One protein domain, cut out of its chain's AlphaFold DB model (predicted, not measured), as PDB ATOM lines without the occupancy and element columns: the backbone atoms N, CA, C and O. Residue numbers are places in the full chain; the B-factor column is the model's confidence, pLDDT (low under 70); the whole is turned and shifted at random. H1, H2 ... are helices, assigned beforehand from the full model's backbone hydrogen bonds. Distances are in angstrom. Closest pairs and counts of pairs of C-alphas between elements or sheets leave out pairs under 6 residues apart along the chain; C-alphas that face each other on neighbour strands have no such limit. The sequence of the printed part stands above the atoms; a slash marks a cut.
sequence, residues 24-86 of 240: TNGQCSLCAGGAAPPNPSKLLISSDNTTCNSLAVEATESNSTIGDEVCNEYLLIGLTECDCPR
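AT A GLANCE: This is residues 24 to 86 of the 240 residues of an uncharacterized protein of Fistulifera solaris (UniProt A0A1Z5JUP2). With little regular structure, this is a small helical hairpin, H1 and H2 side by side, with a long unnamed stretch, residues 24 to 51, that runs along one side of the pair and loops round one end before entering H1. The printed part has 63 residues, with two named helices in the order H1, H2 and no named strand; it is all helix by class, though the helices hold only 23 residues. It is compact, with a radius of gyration of the C-alphas of 10.5 A, and rounded, spanning 28 by 22 by 16 A.

HOW THE PARTS SIT: H1, residues 52 to 61, and H2, residues 69 to 81, form a helical hairpin and touch; their closest C-alphas, those of Ala 59 and Tyr 74, are 6.4 A apart. They run opposite ways at a shallow tilt of 15 degrees. In both, every O i to N i+4 pair is within hydrogen-bond range.

IN THESE COORDINATES: H1 begins at C-alpha 52 (160.030, 180.626, 199.223) and measures 14.3 A. H2 measures 17.8 A and ends at C-alpha 81 (154.746, 181.664, 193.358).

THE WHOLE: The C-alphas farthest apart, those of Thr 24 and Asp 48, are 32.2 A apart. The printed part has no cut. The link from H1 to H2 is short. Residues 24 to 26, 48, 63 and 65 to 67 have pLDDT under 70.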
ATOM      1  N   THR A  24     165.090 159.547 197.664       40.06
ATOM      2  CA  THR A  24     165.224 158.718 198.862       40.06
ATOM      3  C   THR A  24     164.953 159.563 200.101       40.06
ATOM      4  O   THR A  24     165.876 160.195 200.607       40.06
ATOM      5  N   ASN A  25     163.685 159.616 200.508       45.19
ATOM      6  CA  ASN A  25     163.109 159.847 201.841       45.19
ATOM      7  C   ASN A  25     161.733 160.488 201.628       45.19
ATOM      8  O   ASN A  25     161.622 161.410 200.831       45.19
ATOM      9  N   GLY A  26     160.689 159.978 202.290       55.66
ATOM     10  CA  GLY A  26     159.303 160.458 202.176       55.66
ATOM     11  C   GLY A  26     159.117 161.879 202.711       55.66
ATOM     12  O   GLY A  26     158.544 162.060 203.776       55.66
ATOM     13  N   GLN A  27     159.668 162.851 201.995       70.12
ATOM     14  CA  GLN A  27     159.645 164.276 202.280       70.12
ATOM     15  C   GLN A  27     159.148 164.983 201.023       70.12
ATOM     16  O   GLN A  27     159.553 164.634 199.907       70.12
ATOM     17  N   CYS A  28     158.268 165.966 201.192       85.31
ATOM     18  CA  CYS A  28     157.845 166.795 200.076       85.31
ATOM     19  C   CYS A  28     158.997 167.706 199.627       85.31
ATOM     20  O   CYS A  28     159.977 167.931 200.341       85.31
ATOM     21  N   SER A  29     158.876 168.255 198.422       87.75
ATOM     22  CA  SER A  29     159.763 169.314 197.961       87.75
ATOM     23  C   SER A  29     158.956 170.426 197.326       87.75
ATOM     24  O   SER A  29     157.943 170.171 196.679       87.75
ATOM     25  N   LEU A  30     159.432 171.656 197.512       89.94
ATOM     26  CA  LEU A  30     158.838 172.836 196.902       89.94
ATOM     27  C   LEU A  30     159.048 172.859 195.382       89.94
ATOM     28  O   LEU A  30     158.150 173.250 194.648       89.94
ATOM     29  N   CYS A  31     160.217 172.430 194.899       90.12
ATOM     30  CA  CYS A  31     160.497 172.340 193.468       90.12
ATOM     31  C   CYS A  31     160.692 170.882 193.037       90.12
ATOM     32  O   CYS A  31     161.110 170.022 193.817       90.12
ATOM     33  N   ALA A  32     160.453 170.614 191.753       84.94
ATOM     34  CA  ALA A  32     160.694 169.305 191.161       84.94
ATOM     35  C   ALA A  32     162.118 168.796 191.457       84.94
ATOM     36  O   ALA A  32     163.094 169.550 191.430       84.94
ATOM     37  N   GLY A  33     162.232 167.503 191.774       80.00
ATOM     38  CA  GLY A  33     163.519 166.841 192.002       80.00
ATOM     39  C   GLY A  33     164.299 167.295 193.243       80.00
ATOM     40  O   GLY A  33     165.455 166.902 193.384       80.00
ATOM     41  N   GLY A  34     163.715 168.095 194.143       81.00
ATOM     42  CA  GLY A  34     164.438 168.593 195.319       81.00
ATOM     43  C   GLY A  34     165.225 169.881 195.077       81.00
ATOM     44  O   GLY A  34     166.051 170.249 195.911       81.00
ATOM     45  N   ALA A  35     165.024 170.548 193.936       85.31
ATOM     46  CA  ALA A  35     165.745 171.772 193.612       85.31
ATOM     47  C   ALA A  35     165.420 172.910 194.599       85.31
ATOM     48  O   ALA A  35     164.312 173.019 195.122       85.31
ATOM     49  N   ALA A  36     166.393 173.790 194.837       87.50
ATOM     50  CA  ALA A  36     166.153 175.007 195.601       87.50
ATOM     51  C   ALA A  36     165.341 176.017 194.763       87.50
ATOM     52  O   ALA A  36     165.555 176.101 193.549       87.50
ATOM     53  N   PRO A  37     164.455 176.819 195.384       91.38
ATOM     54  CA  PRO A  37     163.735 177.871 194.675       91.38
ATOM     55  C   PRO A  37     164.726 178.901 194.103       91.38
ATOM     56  O   PRO A  37     165.615 179.349 194.836       91.38
ATOM     57  N   PRO A  38     164.586 179.329 192.833       92.31
ATOM     58  CA  PRO A  38     165.508 180.290 192.217       92.31
ATOM     59  C   PRO A  38     165.570 181.643 192.930       92.31
ATOM     60  O   PRO A  38     166.615 182.294 192.932       92.31
ATOM     61  N   ASN A  39     164.466 182.061 193.555       90.38
ATOM     62  CA  ASN A  39     164.405 183.271 194.365       90.38
ATOM     63  C   ASN A  39     163.949 182.949 195.802       90.38
ATOM     64  O   ASN A  39     162.772 183.102 196.130       90.38
ATOM     65  N   PRO A  40     164.868 182.517 196.685       88.31
ATOM     66  CA  PRO A  40     164.526 182.065 198.034       88.31
ATOM     67  C   PRO A  40     163.915 183.171 198.907       88.31
ATOM     68  O   PRO A  40     163.145 182.879 199.817       88.31
ATOM     69  N   SER A  41     164.228 184.439 198.636       90.94
ATOM     70  CA  SER A  41     163.727 185.589 199.401       90.94
ATOM     71  C   SER A  41     162.405 186.152 198.876       90.94
ATOM     72  O   SER A  41     161.889 187.107 199.458       90.94
ATOM     73  N   LYS A  42     161.861 185.602 197.784       89.94
ATOM     74  CA  LYS A  42     160.570 186.031 197.244       89.94
ATOM     75  C   LYS A  42     159.472 185.751 198.265       89.94
ATOM     76  O   LYS A  42     159.419 184.664 198.840       89.94
ATOM     77  N   LEU A  43     158.636 186.760 198.495       87.88
ATOM     78  CA  LEU A  43     157.457 186.652 199.341       87.88
ATOM     79  C   LEU A  43     156.308 186.047 198.544       87.88
ATOM     80  O   LEU A  43     156.092 186.420 197.389       87.88
ATOM     81  N   LEU A  44     155.588 185.138 199.188       83.88
ATOM     82  CA  LEU A  44     154.355 184.570 198.661       83.88
ATOM     83  C   LEU A  44     153.280 185.662 198.611       83.88
ATOM     84  O   LEU A  44     153.145 186.470 199.531       83.88
ATOM     85  N   ILE A  45     152.523 185.698 197.520       77.50
ATOM     86  CA  ILE A  45     151.442 186.670 197.301       77.50
ATOM     87  C   ILE A  45     150.267 186.352 198.232       77.50
ATOM     88  O   ILE A  45     149.544 187.249 198.666       77.50
ATOM     89  N   SER A  46     150.094 185.068 198.536       71.38
ATOM     90  CA  SER A  46     148.974 184.506 199.285       71.38
ATOM     91  C   SER A  46     149.178 184.464 200.806       71.38
ATOM     92  O   SER A  46     148.253 184.067 201.516       71.38
ATOM     93  N   SER A  47     150.336 184.882 201.342       73.81
ATOM     94  CA  SER A  47     150.609 184.780 202.785       73.81
ATOM     95  C   SER A  47     151.393 185.947 203.391       73.81
ATOM     96  O   SER A  47     152.193 186.618 202.739       73.81
ATOM     97  N   ASP A  48     151.169 186.168 204.689       68.44
ATOM     98  CA  ASP A  48     151.827 187.215 205.464       68.44
ATOM     99  C   ASP A  48     153.296 186.853 205.728       68.44
ATOM    100  O   ASP A  48     153.632 186.144 206.676       68.44
ATOM    101  N   ASN A  49     154.192 187.407 204.910       78.75
ATOM    102  CA  ASN A  49     155.642 187.411 205.129       78.75
ATOM    103  C   ASN A  49     156.345 186.035 205.030       78.75
ATOM    104  O   ASN A  49     157.500 185.904 205.448       78.75
ATOM    105  N   THR A  50     155.695 185.022 204.453       88.12
ATOM    106  CA  THR A  50     156.335 183.735 204.151       88.12
ATOM    107  C   THR A  50     157.196 183.869 202.898       88.12
ATOM    108  O   THR A  50     156.776 184.427 201.882       88.12
ATOM    109  N   THR A  51     158.416 183.344 202.966       91.50
ATOM    110  CA  THR A  51     159.354 183.319 201.839       91.50
ATOM    111  C   THR A  51     159.370 181.950 201.168       91.50
ATOM    112  O   THR A  51     159.112 180.930 201.813       91.50
ATOM    113  N   CYS A  52     159.784 181.896 199.905       92.12
ATOM    114  CA  CYS A  52     160.030 180.626 199.223       92.12
ATOM    115  C   CYS A  52     161.051 179.745 199.962       92.12
ATOM    116  O   CYS A  52     160.926 178.526 199.967       92.12
ATOM    117  N   ASN A  53     162.028 180.344 200.649       91.94
ATOM    118  CA  ASN A  53     162.983 179.599 201.464       91.94
ATOM    119  C   ASN A  53     162.344 178.952 202.697       91.94
ATOM    120  O   ASN A  53     162.607 177.787 202.976       91.94
ATOM    121  N   SER A  54     161.514 179.689 203.441       91.56
ATOM    122  CA  SER A  54     160.826 179.127 204.611       91.56
ATOM    123  C   SER A  54     159.864 178.012 204.208       91.56
ATOM    124  O   SER A  54     159.819 176.987 204.880       91.56
ATOM    125  N   LEU A  55     159.178 178.172 203.073       90.75
ATOM    126  CA  LEU A  55     158.266 177.155 202.560       90.75
ATOM    127  C   LEU A  55     159.009 175.907 202.052       90.75
ATOM    128  O   LEU A  55     158.540 174.790 202.236       90.75
ATOM    129  N   ALA A  56     160.194 176.073 201.457       89.88
ATOM    130  CA  ALA A  56     161.028 174.943 201.051       89.88
ATOM    131  C   ALA A  56     161.461 174.084 202.248       89.88
ATOM    132  O   ALA A  56     161.447 172.860 202.150       89.88
ATOM    133  N   VAL A  57     161.807 174.714 203.376       89.12
ATOM    134  CA  VAL A  57     162.120 174.000 204.624       89.12
ATOM    135  C   VAL A  57     160.886 173.255 205.131       89.12
ATOM    136  O   VAL A  57     160.967 172.057 205.394       89.12
ATOM    137  N   GLU A  58     159.735 173.925 205.180       89.25
ATOM    138  CA  GLU A  58     158.471 173.326 205.621       89.25
ATOM    139  C   GLU A  58     158.086 172.094 204.785       89.25
ATOM    140  O   GLU A  58     157.785 171.038 205.341       89.25
ATOM    141  N   ALA A  59     158.202 172.182 203.456       87.25
ATOM    142  CA  ALA A  59     157.943 171.061 202.557       87.25
ATOM    143  C   ALA A  59     158.830 169.846 202.888       87.25
ATOM    144  O   ALA A  59     158.344 168.716 202.935       87.25
ATOM    145  N   THR A  60     160.118 170.067 203.173       85.62
ATOM    146  CA  THR A  60     161.043 168.974 203.527       85.62
ATOM    147  C   THR A  60     160.797 168.385 204.918       85.62
ATOM    148  O   THR A  60     161.136 167.227 205.167       85.62
ATOM    149  N   GLU A  61     160.213 169.159 205.833       85.00
ATOM    150  CA  GLU A  61     159.839 168.707 207.178       85.00
ATOM    151  C   GLU A  61     158.473 168.008 207.205       85.00
ATOM    152  O   GLU A  61     158.182 167.263 208.146       85.00
ATOM    153  N   SER A  62     157.654 168.205 206.168       81.19
ATOM    154  CA  SER A  62     156.361 167.547 206.037       81.19
ATOM    155  C   SER A  62     156.533 166.028 205.951       81.19
ATOM    156  O   SER A  62     157.171 165.495 205.040       81.19
ATOM    157  N   ASN A  63     155.948 165.318 206.922       68.75
ATOM    158  CA  ASN A  63     155.979 163.856 207.027       68.75
ATOM    159  C   ASN A  63     154.881 163.224 206.163       68.75
ATOM    160  O   ASN A  63     154.030 162.462 206.633       68.75
ATOM    161  N   SER A  64     154.896 163.625 204.903       73.75
ATOM    162  CA  SER A  64     153.916 163.295 203.893       73.75
ATOM    163  C   SER A  64     154.546 162.371 202.862       73.75
ATOM    164  O   SER A  64     155.747 162.423 202.579       73.75
ATOM    165  N   THR A  65     153.746 161.460 202.321       66.25
ATOM    166  CA  THR A  65     154.279 160.525 201.328       66.25
ATOM    167  C   THR A  65     154.354 161.269 200.008       66.25
ATOM    168  O   THR A  65     153.366 161.859 199.592       66.25
ATOM    169  N   ILE A  66     155.496 161.232 199.325       61.28
ATOM    170  CA  ILE A  66     155.682 161.926 198.045       61.28
ATOM    171  C   ILE A  66     154.500 161.604 197.112       61.28
ATOM    172  O   ILE A  66     154.332 160.463 196.688       61.28
ATOM    173  N   GLY A  67     153.707 162.617 196.746       59.38
ATOM    174  CA  GLY A  67     152.512 162.459 195.897       59.38
ATOM    175  C   GLY A  67     151.184 162.358 196.593       59.38
ATOM    176  O   GLY A  67     150.192 162.110 195.917       59.38
ATOM    177  N   ASP A  68     151.163 162.554 197.900       77.94
ATOM    178  CA  ASP A  68     149.945 162.964 198.559       77.94
ATOM    179  C   ASP A  68     149.573 164.414 198.210       77.94
ATOM    180  O   ASP A  68     150.347 165.180 197.626       77.94
ATOM    181  N   GLU A  69     148.335 164.756 198.558       80.69
ATOM    182  CA  GLU A  69     147.728 166.066 198.327       80.69
ATOM    183  C   GLU A  69     148.601 167.205 198.872       80.69
ATOM    184  O   GLU A  69     148.809 168.203 198.189       80.69
ATOM    185  N   VAL A  70     149.214 166.997 200.041       85.38
ATOM    186  CA  VAL A  70     150.092 167.971 200.706       85.38
ATOM    187  C   VAL A  70     151.367 168.224 199.897       85.38
ATOM    188  O   VAL A  70     151.742 169.373 199.665       85.38
ATOM    189  N   CYS A  71     152.049 167.178 199.423       85.25
ATOM    190  CA  CYS A  71     153.232 167.362 198.583       85.25
ATOM    191  C   CYS A  71     152.896 168.023 197.240       85.25
ATOM    192  O   CYS A  71     153.705 168.804 196.728       85.25
ATOM    193  N   ASN A  72     151.734 167.710 196.666       87.69
ATOM    194  CA  ASN A  72     151.282 168.329 195.424       87.69
ATOM    195  C   ASN A  72     150.982 169.822 195.629       87.69
ATOM    196  O   ASN A  72     151.345 170.631 194.778       87.69
ATOM    197  N   GLU A  73     150.408 170.200 196.773       88.75
ATOM    198  CA  GLU A  73     150.177 171.600 197.136       88.75
ATOM    199  C   GLU A  73     151.491 172.393 197.201       88.75
ATOM    200  O   GLU A  73     151.615 173.426 196.535       88.75
ATOM    201  N   TYR A  74     152.514 171.882 197.900       89.81
ATOM    202  CA  TYR A  74     153.828 172.538 197.926       89.81
ATOM    203  C   TYR A  74     154.418 172.691 196.523       89.81
ATOM    204  O   TYR A  74     154.915 173.766 196.187       89.81
ATOM    205  N   LEU A  75     154.342 171.652 195.687       88.88
ATOM    206  CA  LEU A  75     154.853 171.722 194.320       88.88
ATOM    207  C   LEU A  75     154.130 172.808 193.504       88.88
ATOM    208  O   LEU A  75     154.784 173.599 192.824       88.88
ATOM    209  N   LEU A  76     152.800 172.898 193.595       89.31
ATOM    210  CA  LEU A  76     152.016 173.917 192.888       89.31
ATOM    211  C   LEU A  76     152.362 175.334 193.347       89.31
ATOM    212  O   LEU A  76     152.549 176.216 192.503       89.31
ATOM    213  N   ILE A  77     152.509 175.554 194.655       90.38
ATOM    214  CA  ILE A  77     152.953 176.847 195.191       90.38
ATOM    215  C   ILE A  77     154.366 177.165 194.684       90.38
ATOM    216  O   ILE A  77     154.636 178.276 194.221       90.38
ATOM    217  N   GLY A  78     155.262 176.177 194.686       90.62
ATOM    218  CA  GLY A  78     156.612 176.313 194.153       90.62
ATOM    219  C   GLY A  78     156.635 176.788 192.697       90.62
ATOM    220  O   GLY A  78     157.363 177.719 192.339       90.62
ATOM    221  N   LEU A  79     155.798 176.175 191.863       88.75
ATOM    222  CA  LEU A  79     155.694 176.447 190.429       88.75
ATOM    223  C   LEU A  79     155.013 177.779 190.092       88.75
ATOM    224  O   LEU A  79     155.325 178.374 189.059       88.75
ATOM    225  N   THR A  80     154.066 178.226 190.917       88.69
ATOM    226  CA  THR A  80     153.243 179.417 190.643       88.69
ATOM    227  C   THR A  80     153.766 180.670 191.335       88.69
ATOM    228  O   THR A  80     153.718 181.754 190.753       88.69
ATOM    229  N   GLU A  81     154.319 180.532 192.539       90.44
ATOM    230  CA  GLU A  81     154.746 181.664 193.358       90.44
ATOM    231  C   GLU A  81     156.268 181.745 193.524       90.44
ATOM    232  O   GLU A  81     156.798 182.852 193.621       90.44
ATOM    233  N   CYS A  82     156.997 180.625 193.478       90.12
ATOM    234  CA  CYS A  82     158.439 180.584 193.771       90.12
ATOM    235  C   CYS A  82     159.357 180.402 192.560       90.12
ATOM    236  O   CYS A  82     160.562 180.203 192.729       90.12
ATOM    237  N   ASP A  83     158.805 180.517 191.350       90.19
ATOM    238  CA  ASP A  83     159.529 180.407 190.079       90.19
ATOM    239  C   ASP A  83     160.300 179.080 189.941       90.19
ATOM    240  O   ASP A  83     161.315 179.017 189.246       90.19
ATOM    241  N   CYS A  84     159.846 178.013 190.615       90.06
ATOM    242  CA  CYS A  84     160.477 176.702 190.519       90.06
ATOM    243  C   CYS A  84     160.535 176.234 189.053       90.06
ATOM    244  O   CYS A  84     159.577 176.430 188.294       90.06
ATOM    245  N   PRO A  85     161.636 175.582 188.644       87.75
ATOM    246  CA  PRO A  85     161.752 175.044 187.299       87.75
ATOM    247  C   PRO A  85     160.708 173.948 187.060       87.75
ATOM    248  O   PRO A  85     160.387 173.163 187.950       87.75
ATOM    249  N   ARG A  86     160.215 173.881 185.820       86.12
ATOM    250  CA  ARG A  86     159.280 172.846 185.343       86.12
ATOM    251  C   ARG A  86     159.985 171.646 184.702       86.12
ATOM    252  O   ARG A  86     159.325 170.762 184.172       86.12
TER     253      ARG A  86